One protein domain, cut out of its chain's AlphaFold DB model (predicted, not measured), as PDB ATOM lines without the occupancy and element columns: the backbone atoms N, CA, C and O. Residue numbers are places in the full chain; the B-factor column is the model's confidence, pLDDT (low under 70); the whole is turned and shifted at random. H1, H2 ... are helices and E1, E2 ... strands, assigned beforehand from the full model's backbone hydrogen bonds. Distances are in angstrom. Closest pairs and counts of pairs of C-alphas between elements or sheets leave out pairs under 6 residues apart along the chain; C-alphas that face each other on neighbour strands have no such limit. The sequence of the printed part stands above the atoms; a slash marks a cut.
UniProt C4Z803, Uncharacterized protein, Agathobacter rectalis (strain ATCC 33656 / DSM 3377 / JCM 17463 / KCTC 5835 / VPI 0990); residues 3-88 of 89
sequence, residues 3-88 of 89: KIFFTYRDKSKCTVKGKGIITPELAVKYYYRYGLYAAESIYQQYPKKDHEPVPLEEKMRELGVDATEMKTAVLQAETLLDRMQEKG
ATOM      1  N   LYS A   3      30.358 -41.350 -46.660       98.38
ATOM      2  CA  LYS A   3      31.547 -41.128 -47.484       98.38
ATOM      3  C   LYS A   3      32.782 -41.639 -46.753       98.38
ATOM      4  O   LYS A   3      32.827 -41.565 -45.530       98.38
ATOM      5  N   ILE A   4      33.768 -42.101 -47.512       98.38
ATOM      6  CA  ILE A   4      35.128 -42.305 -47.020       98.38
ATOM      7  C   ILE A   4      36.055 -41.431 -47.851       98.38
ATOM      8  O   ILE A   4      35.998 -41.462 -49.084       98.38
ATOM      9  N   PHE A   5      36.878 -40.651 -47.169       98.38
ATOM     10  CA  PHE A   5      37.904 -39.803 -47.751       98.38
ATOM     11  C   PHE A   5      39.256 -40.471 -47.545       98.38
ATOM     12  O   PHE A   5      39.600 -40.797 -46.416       98.38
ATOM     13  N   PHE A   6      40.003 -40.659 -48.626       98.38
ATOM     14  CA  PHE A   6      41.372 -41.153 -48.594       98.38
ATOM     15  C   PHE A   6      42.303 -40.036 -49.048       98.38
ATOM     16  O   PHE A   6      42.088 -39.462 -50.120       98.38
ATOM     17  N   THR A   7      43.324 -39.752 -48.246       98.25
ATOM     18  CA  THR A   7      44.401 -38.814 -48.577       98.25
ATOM     19  C   THR A   7      45.708 -39.590 -48.651       98.25
ATOM     20  O   THR A   7      46.058 -40.307 -47.714       98.25
ATOM     21  N   TYR A   8      46.433 -39.457 -49.757       97.50
ATOM     22  CA  TYR A   8      47.723 -40.115 -49.973       97.50
ATOM     23  C   TYR A   8      48.887 -39.164 -49.667       97.50
ATOM     24  O   TYR A   8      48.705 -37.953 -49.521       97.50
ATOM     25  N   ARG A   9      50.107 -39.707 -49.551       95.75
ATOM     26  CA  ARG A   9      51.306 -38.920 -49.195       95.75
ATOM     27  C   ARG A   9      51.634 -37.825 -50.213       95.75
ATOM     28  O   ARG A   9      52.117 -36.763 -49.834       95.75
ATOM     29  N   ASP A  10      51.319 -38.059 -51.482       96.50
ATOM     30  CA  ASP A  10      51.449 -37.091 -52.578       96.50
ATOM     31  C   ASP A  10      50.336 -36.021 -52.582       96.50
ATOM     32  O   ASP A  10      50.253 -35.208 -53.500       96.50
ATOM     33  N   LYS A  11      49.484 -36.000 -51.546       94.25
ATOM     34  CA  LYS A  11      48.303 -35.136 -51.387       94.25
ATOM     35  C   LYS A  11      47.175 -35.423 -52.379       94.25
ATOM     36  O   LYS A  11      46.171 -34.702 -52.356       94.25
ATOM     37  N   SER A  12      47.293 -36.460 -53.210       96.94
ATOM     38  CA  SER A  12      46.175 -36.927 -54.022       96.94
ATOM     39  C   SER A  12      45.049 -37.435 -53.116       96.94
ATOM     40  O   SER A  12      45.258 -37.816 -51.957       96.94
ATOM     41  N   LYS A  13      43.814 -37.363 -53.621       97.19
ATOM     42  CA  LYS A  13      42.607 -37.667 -52.847       97.19
ATOM     43  C   LYS A  13      41.696 -38.601 -53.618       97.19
ATOM     44  O   LYS A  13      41.440 -38.393 -54.800       97.19
ATOM     45  N   CYS A  14      41.133 -39.573 -52.913       96.56
ATOM     46  CA  CYS A  14      40.062 -40.427 -53.407       96.56
ATOM     47  C   CYS A  14      38.856 -40.309 -52.472       96.56
ATOM     48  O   CYS A  14      38.992 -40.149 -51.259       96.56
ATOM     49  N   THR A  15      37.644 -40.342 -53.021       98.19
ATOM     50  CA  THR A  15      36.421 -40.334 -52.214       98.19
ATOM     51  C   THR A  15      35.451 -41.374 -52.731       98.19
ATOM     52  O   THR A  15      35.011 -41.317 -53.878       98.19
ATOM     53  N   VAL A  16      35.055 -42.282 -51.848       97.94
ATOM     54  CA  VAL A  16      33.983 -43.249 -52.097       97.94
ATOM     55  C   VAL A  16      32.748 -42.857 -51.300       97.94
ATOM     56  O   VAL A  16      32.839 -42.258 -50.230       97.94
ATOM     57  N   LYS A  17      31.570 -43.153 -51.846       97.75
ATOM     58  CA  LYS A  17      30.281 -42.791 -51.253       97.75
ATOM     59  C   LYS A  17      29.285 -43.933 -51.389       97.75
ATOM     60  O   LYS A  17      29.321 -44.664 -52.375       97.75
ATOM     61  N   GLY A  18      28.348 -44.019 -50.452       97.19
ATOM     62  CA  GLY A  18      27.252 -44.982 -50.508       97.19
ATOM     63  C   GLY A  18      25.993 -44.508 -49.792       97.19
ATOM     64  O   GLY A  18      25.979 -43.503 -49.078       97.19
ATOM     65  N   LYS A  19      24.890 -45.216 -50.031       96.81
ATOM     66  CA  LYS A  19      23.596 -44.956 -49.382       96.81
ATOM     67  C   LYS A  19      23.497 -45.733 -48.061       96.81
ATOM     68  O   LYS A  19      24.257 -46.666 -47.838       96.81
ATOM     69  N   GLY A  20      22.572 -45.316 -47.192       94.75
ATOM     70  CA  GLY A  20      22.341 -45.968 -45.898       94.75
ATOM     71  C   GLY A  20      23.516 -45.836 -44.925       94.75
ATOM     72  O   GLY A  20      24.120 -44.756 -44.843       94.75
ATOM     73  N   ILE A  21      23.777 -46.934 -44.214       93.81
ATOM     74  CA  ILE A  21      24.915 -47.185 -43.323       93.81
ATOM     75  C   ILE A  21      25.883 -48.112 -44.072       93.81
ATOM     76  O   ILE A  21      25.448 -48.962 -44.850       93.81
ATOM     77  N   ILE A  22      27.188 -47.915 -43.900       97.19
ATOM     78  CA  ILE A  22      28.191 -48.790 -44.511       97.19
ATOM     79  C   ILE A  22      28.111 -50.207 -43.919       97.19
ATOM     80  O   ILE A  22      27.921 -50.365 -42.716       97.19
ATOM     81  N   THR A  23      28.262 -51.233 -44.755       97.12
ATOM     82  CA  THR A  23      28.366 -52.623 -44.287       97.12
ATOM     83  C   THR A  23      29.824 -52.975 -43.966       97.12
ATOM     84  O   THR A  23      30.729 -52.381 -44.564       97.12
ATOM     85  N   PRO A  24      30.081 -53.960 -43.084       96.31
ATOM     86  CA  PRO A  24      31.439 -54.435 -42.805       96.31
ATOM     87  C   PRO A  24      32.198 -54.835 -44.083       96.31
ATOM     88  O   PRO A  24      33.340 -54.435 -44.291       96.31
ATOM     89  N   GLU A  25      31.526 -55.534 -45.000       95.62
ATOM     90  CA  GLU A  25      32.078 -55.984 -46.288       95.62
ATOM     91  C   GLU A  25      32.547 -54.817 -47.164       95.62
ATOM     92  O   GLU A  25      33.618 -54.862 -47.773       95.62
ATOM     93  N   LEU A  26      31.751 -53.744 -47.229       97.25
ATOM     94  CA  LEU A  26      32.112 -52.546 -47.978       97.25
ATOM     95  C   LEU A  26      33.267 -51.804 -47.307       97.25
ATOM     96  O   LEU A  26      34.152 -51.321 -48.012       97.25
ATOM     97  N   ALA A  27      33.287 -51.734 -45.973       96.44
ATOM     98  CA  ALA A  27      34.382 -51.117 -45.233       96.44
ATOM     99  C   ALA A  27      35.712 -51.837 -45.517       96.44
ATOM    100  O   ALA A  27      36.669 -51.191 -45.941       96.44
ATOM    101  N   VAL A  28      35.727 -53.173 -45.427       94.88
ATOM    102  CA  VAL A  28      36.883 -54.014 -45.783       94.88
ATOM    103  C   VAL A  28      37.291 -53.799 -47.238       94.88
ATOM    104  O   VAL A  28      38.448 -53.492 -47.521       94.88
ATOM    105  N   LYS A  29      36.344 -53.883 -48.179       95.44
ATOM    106  CA  LYS A  29      36.617 -53.708 -49.612       95.44
ATOM    107  C   LYS A  29      37.313 -52.380 -49.914       95.44
ATOM    108  O   LYS A  29      38.262 -52.347 -50.699       95.44
ATOM    109  N   TYR A  30      36.826 -51.279 -49.343       96.75
ATOM    110  CA  TYR A  30      37.405 -49.960 -49.596       96.75
ATOM    111  C   TYR A  30      38.700 -49.724 -48.819       96.75
ATOM    112  O   TYR A  30      39.588 -49.059 -49.351       96.75
ATOM    113  N   TYR A  31      38.841 -50.304 -47.626       94.69
ATOM    114  CA  TYR A  31      40.103 -50.303 -46.894       94.69
ATOM    115  C   TYR A  31      41.211 -50.976 -47.708       94.69
ATOM    116  O   TYR A  31      42.227 -50.350 -47.980       94.69
ATOM    117  N   TYR A  32      40.980 -52.188 -48.215       91.94
ATOM    118  CA  TYR A  32      41.966 -52.889 -49.044       91.94
ATOM    119  C   TYR A  32      42.302 -52.137 -50.328       91.94
ATOM    120  O   TYR A  32      43.465 -52.001 -50.693       91.94
ATOM    121  N   ARG A  33      41.279 -51.645 -51.033       93.81
ATOM    122  CA  ARG A  33      41.484 -51.051 -52.356       93.81
ATOM    123  C   ARG A  33      42.140 -49.673 -52.306       93.81
ATOM    124  O   ARG A  33      42.815 -49.298 -53.259       93.81
ATOM    125  N   TYR A  34      41.893 -48.906 -51.245       95.06
ATOM    126  CA  TYR A  34      42.299 -47.502 -51.173       95.06
ATOM    127  C   TYR A  34      42.977 -47.127 -49.856       95.06
ATOM    128  O   TYR A  34      43.902 -46.320 -49.883       95.06
ATOM    129  N   GLY A  35      42.528 -47.684 -48.729       93.50
ATOM    130  CA  GLY A  35      42.993 -47.337 -47.383       93.50
ATOM    131  C   GLY A  35      44.366 -47.894 -47.012       93.50
ATOM    132  O   GLY A  35      45.100 -47.210 -46.308       93.50
ATOM    133  N   LEU A  36      44.747 -49.070 -47.521       91.06
ATOM    134  CA  LEU A  36      46.004 -49.741 -47.158       91.06
ATOM    135  C   LEU A  36      47.243 -48.864 -47.421       91.06
ATOM    136  O   LEU A  36      48.167 -48.840 -46.612       91.06
ATOM    137  N   TYR A  37      47.210 -48.092 -48.511       90.44
ATOM    138  CA  TYR A  37      48.281 -47.174 -48.925       90.44
ATOM    139  C   TYR A  37      47.960 -45.697 -48.666       90.44
ATOM    140  O   TYR A  37      48.761 -44.819 -48.999       90.44
ATOM    141  N   ALA A  38      46.782 -45.394 -48.120       95.12
ATOM    142  CA  ALA A  38      46.434 -44.027 -47.772       95.12
ATOM    143  C   ALA A  38      47.273 -43.566 -46.573       95.12
ATOM    144  O   ALA A  38      47.543 -44.325 -45.645       95.12
ATOM    145  N   ALA A  39      47.674 -42.295 -46.584       95.38
ATOM    146  CA  ALA A  39      48.252 -41.658 -45.407       95.38
ATOM    147  C   ALA A  39      47.175 -41.395 -44.342       95.38
ATOM    148  O   ALA A  39      47.456 -41.450 -43.151       95.38
ATOM    149  N   GLU A  40      45.943 -41.131 -44.780       96.81
ATOM    150  CA  GLU A  40      44.788 -40.914 -43.917       96.81
ATOM    151  C   GLU A  40      43.521 -41.464 -44.582       96.81
ATOM    152  O   GLU A  40      43.316 -41.302 -45.791       96.81
ATOM    153  N   SER A  41      42.645 -42.081 -43.785       97.31
ATOM    154  CA  SER A  41      41.322 -42.527 -44.224       97.31
ATOM    155  C   SER A  41      40.243 -42.142 -43.213       97.31
ATOM    156  O   SER A  41      40.240 -42.657 -42.094       97.31
ATOM    157  N   ILE A  42      39.310 -41.277 -43.614       98.31
ATOM    158  CA  ILE A  42      38.251 -40.735 -42.749       98.31
ATOM    159  C   ILE A  42      36.878 -41.186 -43.238       98.31
ATOM    160  O   ILE A  42      36.496 -40.927 -44.381       98.31
ATOM    161  N   TYR A  43      36.109 -41.821 -42.360       98.38
ATOM    162  CA  TYR A  43      34.708 -42.169 -42.549       98.38
ATOM    163  C   TYR A  43      33.785 -41.055 -42.036       98.38
ATOM    164  O   TYR A  43      33.968 -40.523 -40.947       98.38
ATOM    165  N   GLN A  44      32.743 -40.732 -42.802       98.19
ATOM    166  CA  GLN A  44      31.711 -39.768 -42.418       98.19
ATOM    167  C   GLN A  44      30.320 -40.312 -42.750       98.19
ATOM    168  O   GLN A  44      29.956 -40.442 -43.927       98.19
ATOM    169  N   GLN A  45      29.500 -40.530 -41.721       98.00
ATOM    170  CA  GLN A  45      28.062 -40.762 -41.869       98.00
ATOM    171  C   GLN A  45      27.320 -39.425 -42.019       98.00
ATOM    172  O   GLN A  45      27.697 -38.422 -41.424       98.00
ATOM    173  N   TYR A  46      26.269 -39.395 -42.836       95.94
ATOM    174  CA  TYR A  46      25.401 -38.230 -43.007       95.94
ATOM    175  C   TYR A  46      24.015 -38.496 -42.412       95.94
ATOM    176  O   TYR A  46      23.522 -39.624 -42.549       95.94
ATOM    177  N   PRO A  47      23.359 -37.449 -41.877       95.44
ATOM    178  CA  PRO A  47      23.766 -36.030 -41.911       95.44
ATOM    179  C   PRO A  47      24.917 -35.681 -40.944       95.44
ATOM    180  O   PRO A  47      25.008 -36.224 -39.854       95.44
ATOM    181  N   LYS A  48      25.798 -34.749 -41.342       94.75
ATOM    182  CA  LYS A  48      27.023 -34.410 -40.584       94.75
ATOM    183  C   LYS A  48      26.765 -33.884 -39.170       94.75
ATOM    184  O   LYS A  48      27.588 -34.069 -38.294       94.75
ATOM    185  N   LYS A  49      25.641 -33.194 -38.970       95.62
ATOM    186  CA  LYS A  49      25.277 -32.607 -37.673       95.62
ATOM    187  C   LYS A  49      25.057 -33.654 -36.575       95.62
ATOM    188  O   LYS A  49      25.201 -33.325 -35.410       95.62
ATOM    189  N   ASP A  50      24.720 -34.881 -36.968       95.31
ATOM    190  CA  ASP A  50      24.354 -35.961 -36.050       95.31
ATOM    191  C   ASP A  50      25.488 -36.996 -35.919       95.31
ATOM    192  O   ASP A  50      25.391 -37.936 -35.133       95.31
ATOM    193  N   HIS A  51      26.554 -36.857 -36.716       95.31
ATOM    194  CA  HIS A  51      27.620 -37.846 -36.820       95.31
ATOM    195  C   HIS A  51      28.967 -37.167 -37.049       95.31
ATOM    196  O   HIS A  51      29.187 -36.548 -38.093       95.31
ATOM    197  N   GLU A  52      29.894 -37.334 -36.115       96.44
ATOM    198  CA  GLU A  52      31.262 -36.853 -36.285       96.44
ATOM    199  C   GLU A  52      32.044 -37.721 -37.291       96.44
ATOM    200  O   GLU A  52      31.747 -38.911 -37.462       96.44
ATOM    201  N   PRO A  53      33.006 -37.135 -38.024       97.75
ATOM    202  CA  PRO A  53      33.940 -37.906 -38.829       97.75
ATOM    203  C   PRO A  53      34.873 -38.715 -37.925       97.75
ATOM    204  O   PRO A  53      35.429 -38.182 -36.969       97.75
ATOM    205  N   VAL A  54      35.094 -39.979 -38.274       98.00
ATOM    206  CA  VAL A  54      35.971 -40.897 -37.530       98.00
ATOM    207  C   VAL A  54      36.958 -41.577 -38.479       98.00
ATOM    208  O   VAL A  54      36.664 -41.703 -39.673       98.00
ATOM    209  N   PRO A  55      38.124 -42.045 -38.009       97.50
ATOM    210  CA  PRO A  55      39.007 -42.875 -38.823       97.50
ATOM    211  C   PRO A  55      38.278 -44.115 -39.365       97.50
ATOM    212  O   PRO A  55      37.467 -44.728 -38.670       97.50
ATOM    213  N   LEU A  56      38.569 -44.522 -40.605       96.56
ATOM    214  CA  LEU A  56      37.938 -45.713 -41.193       96.56
ATOM    215  C   LEU A  56      38.212 -46.974 -40.358       96.56
ATOM    216  O   LEU A  56      37.306 -47.778 -40.175       96.56
ATOM    217  N   GLU A  57      39.430 -47.128 -39.836       94.38
ATOM    218  CA  GLU A  57      39.819 -48.266 -38.990       94.38
ATOM    219  C   GLU A  57      39.004 -48.313 -37.689       94.38
ATOM    220  O   GLU A  57      38.551 -49.380 -37.280       94.38
ATOM    221  N   GLU A  58      38.725 -47.156 -37.082       95.94
ATOM    222  CA  GLU A  58      37.828 -47.070 -35.927       95.94
ATOM    223  C   GLU A  58      36.413 -47.508 -36.302       95.94
ATOM    224  O   GLU A  58      35.819 -48.338 -35.610       95.94
ATOM    225  N   LYS A  59      35.908 -47.042 -37.451       96.31
ATOM    226  CA  LYS A  59      34.593 -47.469 -37.925       96.31
ATOM    227  C   LYS A  59      34.532 -48.970 -38.207       96.31
ATOM    228  O   LYS A  59      33.507 -49.598 -37.957       96.31
ATOM    229  N   MET A  60      35.604 -49.555 -38.734       95.69
ATOM    230  CA  MET A  60      35.706 -50.999 -38.962       95.69
ATOM    231  C   MET A  60      35.663 -51.772 -37.643       95.69
ATOM    232  O   MET A  60      34.912 -52.741 -37.546       95.69
ATOM    233  N   ARG A  61      36.352 -51.289 -36.604       95.44
ATOM    234  CA  ARG A  61      36.302 -51.883 -35.263       95.44
ATOM    235  C   ARG A  61      34.896 -51.839 -34.661       95.44
ATOM    236  O   ARG A  61      34.445 -52.841 -34.117       95.44
ATOM    237  N   GLU A  62      34.167 -50.730 -34.814       95.62
ATOM    238  CA  GLU A  62      32.749 -50.646 -34.407       95.62
ATOM    239  C   GLU A  62      31.858 -51.669 -35.128       95.62
ATOM    240  O   GLU A  62      30.850 -52.117 -34.586       95.62
ATOM    241  N   LEU A  63      32.218 -52.029 -36.361       95.06
ATOM    242  CA  LEU A  63      31.526 -53.024 -37.179       95.06
ATOM    243  C   LEU A  63      31.995 -54.464 -36.897       95.06
ATOM    244  O   LEU A  63      31.562 -55.380 -37.594       95.06
ATOM    245  N   GLY A  64      32.867 -54.668 -35.903       94.44
ATOM    246  CA  GLY A  64      33.407 -55.978 -35.537       94.44
ATOM    247  C   GLY A  64      34.525 -56.479 -36.455       94.44
ATOM    248  O   GLY A  64      34.771 -57.680 -36.509       94.44
ATOM    249  N   VAL A  65      35.187 -55.585 -37.192       91.75
ATOM    250  CA  VAL A  65      36.298 -55.916 -38.093       91.75
ATOM    251  C   VAL A  65      37.602 -55.363 -37.526       91.75
ATOM    252  O   VAL A  65      37.777 -54.146 -37.461       91.75
ATOM    253  N   ASP A  66      38.542 -56.245 -37.179       87.75
ATOM    254  CA  ASP A  66      39.917 -55.837 -36.882       87.75
ATOM    255  C   ASP A  66      40.750 -55.788 -38.171       87.75
ATOM    256  O   ASP A  66      41.027 -56.805 -38.807       87.75
ATOM    257  N   ALA A  67      41.113 -54.578 -38.596       81.31
ATOM    258  CA  ALA A  67      41.923 -54.362 -39.794       81.31
ATOM    259  C   ALA A  67      43.438 -54.464 -39.525       81.31
ATOM    260  O   ALA A  67      44.225 -54.484 -40.475       81.31
ATOM    261  N   THR A  68      43.857 -54.520 -38.258       81.75
ATOM    262  CA  THR A  68      45.262 -54.403 -37.843       81.75
ATOM    263  C   THR A  68      46.056 -55.639 -38.242       81.75
ATOM    264  O   THR A  68      47.116 -55.535 -38.871       81.75
ATOM    265  N   GLU A  69      45.521 -56.821 -37.927       79.56
ATOM    266  CA  GLU A  69      46.143 -58.097 -38.293       79.56
ATOM    267  C   GLU A  69      46.205 -58.261 -39.815       79.56
ATOM    268  O   GLU A  69      47.247 -58.610 -40.372       79.56
ATOM    269  N   MET A  70      45.116 -57.906 -40.503       78.19
ATOM    270  CA  MET A  70      45.026 -57.937 -41.962       78.19
ATOM    271  C   MET A  70      46.083 -57.055 -42.634       78.19
ATOM    272  O   MET A  70      46.799 -57.514 -43.522       78.19
ATOM    273  N   LYS A  71      46.211 -55.795 -42.201       82.38
ATOM    274  CA  LYS A  71      47.204 -54.855 -42.737       82.38
ATOM    275  C   LYS A  71      48.623 -55.383 -42.546       82.38
ATOM    276  O   LYS A  71      49.430 -55.335 -43.471       82.38
ATOM    277  N   THR A  72      48.911 -55.907 -41.358       85.19
ATOM    278  CA  THR A  72      50.227 -56.458 -41.022       85.19
ATOM    279  C   THR A  72      50.576 -57.638 -41.925       85.19
ATOM    280  O   THR A  72      51.675 -57.677 -42.473       85.19
ATOM    281  N   ALA A  73      49.630 -58.555 -42.143       86.00
ATOM    282  CA  ALA A  73      49.836 -59.720 -42.997       86.00
ATOM    283  C   ALA A  73      50.116 -59.337 -44.460       86.00
ATOM    284  O   ALA A  73      51.027 -59.892 -45.073       86.00
ATOM    285  N   VAL A  74      49.379 -58.361 -45.011       86.62
ATOM    286  CA  VAL A  74      49.601 -57.873 -46.384       86.62
ATOM    287  C   VAL A  74      50.996 -57.267 -46.527       86.62
ATOM    288  O   VAL A  74      51.750 -57.685 -47.399       86.62
ATOM    289  N   LEU A  75      51.378 -56.357 -45.625       85.50
ATOM    290  CA  LEU A  75      52.690 -55.701 -45.678       85.50
ATOM    291  C   LEU A  75      53.846 -56.703 -45.519       85.50
ATOM    292  O   LEU A  75      54.880 -56.586 -46.180       85.50
ATOM    293  N   GLN A  76      53.678 -57.718 -44.666       88.00
ATOM    294  CA  GLN A  76      54.655 -58.801 -44.519       88.00
ATOM    295  C   GLN A  76      54.778 -59.644 -45.793       88.00
ATOM    296  O   GLN A  76      55.896 -59.981 -46.187       88.00
ATOM    297  N   ALA A  77      53.657 -59.968 -46.445       88.50
ATOM    298  CA  ALA A  77      53.645 -60.715 -47.698       88.50
ATOM    299  C   ALA A  77      54.313 -59.934 -48.841       88.50
ATOM    300  O   ALA A  77      55.110 -60.506 -49.580       88.50
ATOM    301  N   GLU A  78      54.064 -58.626 -48.943       87.75
ATOM    302  CA  GLU A  78      54.723 -57.751 -49.924       87.75
ATOM    303  C   GLU A  78      56.236 -57.689 -49.699       87.75
ATOM    304  O   GLU A  78      57.011 -57.886 -50.630       87.75
ATOM    305  N   THR A  79      56.665 -57.538 -48.442       89.81
ATOM    306  CA  THR A  79      58.091 -57.545 -48.066       89.81
ATOM    307  C   THR A  79      58.767 -58.894 -48.350       89.81
ATOM    308  O   THR A  79      59.972 -58.977 -48.588       89.81
ATOM    309  N   LEU A  80      58.030 -60.004 -48.261       92.38
ATOM    310  CA  LEU A  80      58.540 -61.325 -48.634       92.38
ATOM    311  C   LEU A  80      58.698 -61.455 -50.150       92.38
ATOM    312  O   LEU A  80      59.714 -61.984 -50.593       92.38
ATOM    313  N   LEU A  81      57.720 -60.969 -50.915       90.94
ATOM    314  CA  LEU A  81      57.730 -61.037 -52.373       90.94
ATOM    315  C   LEU A  81      58.890 -60.227 -52.962       90.94
ATOM    316  O   LEU A  81      59.634 -60.754 -53.784       90.94
ATOM    317  N   ASP A  82      59.093 -59.007 -52.466       90.56
ATOM    318  CA  ASP A  82      60.185 -58.113 -52.869       90.56
ATOM    319  C   ASP A  82      61.558 -58.796 -52.703       90.56
ATOM    320  O   ASP A  82      62.305 -58.971 -53.665       90.56
ATOM    321  N   ARG A  83      61.809 -59.385 -51.525       91.00
ATOM    322  CA  ARG A  83      63.041 -60.150 -51.241       91.00
ATOM    323  C   ARG A  83      63.236 -61.392 -52.113       91.00
ATOM    324  O   ARG A  83      64.364 -61.868 -52.252       91.00
ATOM    325  N   MET A  84      62.158 -61.995 -52.616       89.75
ATOM    326  CA  MET A  84      62.254 -63.130 -53.540       89.75
ATOM    327  C   MET A  84      62.616 -62.673 -54.951       89.75
ATOM    328  O   MET A  84      63.311 -63.406 -55.650       89.75
ATOM    329  N   GLN A  85      62.175 -61.480 -55.355       80.88
ATOM    330  CA  GLN A  85      62.490 -60.900 -56.658       80.88
ATOM    331  C   GLN A  85      63.951 -60.432 -56.721       80.88
ATOM    332  O   GLN A  85      64.627 -60.732 -57.698       80.88
ATOM    333  N   GLU A  86      64.479 -59.835 -55.649       75.88
ATOM    334  CA  GLU A  86      65.890 -59.407 -55.560       75.88
ATOM    335  C   GLU A  86      66.906 -60.567 -55.579       75.88
ATOM    336  O   GLU A  86      68.077 -60.369 -55.886       75.88
ATOM    337  N   LYS A  87      66.491 -61.792 -55.230       63.94
ATOM    338  CA  LYS A  87      67.358 -62.988 -55.233       63.94
ATOM    339  C   LYS A  87      67.356 -63.756 -56.560       63.94
ATOM    340  O   LYS A  87      68.022 -64.788 -56.649       63.94
ATOM    341  N   GLY A  88      66.564 -63.311 -57.534       59.78
ATOM    342  CA  GLY A  88      66.419 -63.943 -58.847       59.78
ATOM    343  C   GLY A  88      67.237 -63.299 -59.972       59.78
ATOM    344  O   GLY A  88      67.164 -63.806 -61.092       59.78
TER     345      GLY A  88
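AT A GLANCE: This is residues 3 to 88 of the 89 residues of an uncharacterized protein of Agathobacter rectalis (strain ATCC 33656 / DSM 3377 / JCM 17463 / KCTC 5835 / VPI 0990) (UniProt C4Z803). A small sheet of three strands has H1 and H2 on one face and its other face bare, and the long helix H3 leads away from this body as an arm, of which residues 76 to 88 stick out. The 86 printed residues hold, in order, E1, E2, H1, E3, H2 and H3, a mixed class; the sheet order is E2, E1, E3, antiparallel throughout. The whole is loose, with a radius of gyration of the C-alphas of 15.0 A, and spans 55 by 30 by 17 A, the arm making the length.

HOW THE PARTS SIT: Start at E1, residues 3 to 7, the inner strand; E2, residues 13 to 18, forms a hairpin with it, with N 4 and O 16 at 2.9 A. On its other side find E3, residues 40 to 45, with N 5 and O 42 at 2.8 A. H1, residues 24 to 35, runs along the strands over E1, at a height over the sheet of 9.7 A. E2, H1 and E3 form a split strand-helix-strand unit, two strands running the same way with E1 between them, and its crossover is right-handed. H2, residues 56 to 62, is on the same face, over none of the strands, and touches H1 at a shallow tilt of 22 degrees, opposite ways; their closest C-alphas, of Ala 27 and Met 60, are 6.4 A apart. H3, residues 67 to 85, is not on the sheet; with residue 67 alone it only just touches H2, only at the corner, with 3 pairs of C-alphas within 8 A, the closest those of Glu 57 and Ala 67 at 6.5 A. In H1, H2 and H3 every O i to N i+4 pair is within hydrogen-bond range.

IN THESE COORDINATES: Find C-alpha 3 at (31.547, -41.128, -47.484), where E1 begins its 13.1 A; E2 measures 17.2 A, H1 14.3 A, E3 16.9 A and H2 9.9 A. From C-alpha 67 at (41.923, -54.362, -39.794), H3 runs 27.4 A to C-alpha 85 at (62.490, -60.900, -56.658).

THE WHOLE: The C-alphas farthest apart, of Lys 49 and Gly 88, are 55.9 A apart. The printed part has no cut, and no link is long. Look at residues 87 to 88 for pLDDT under 70.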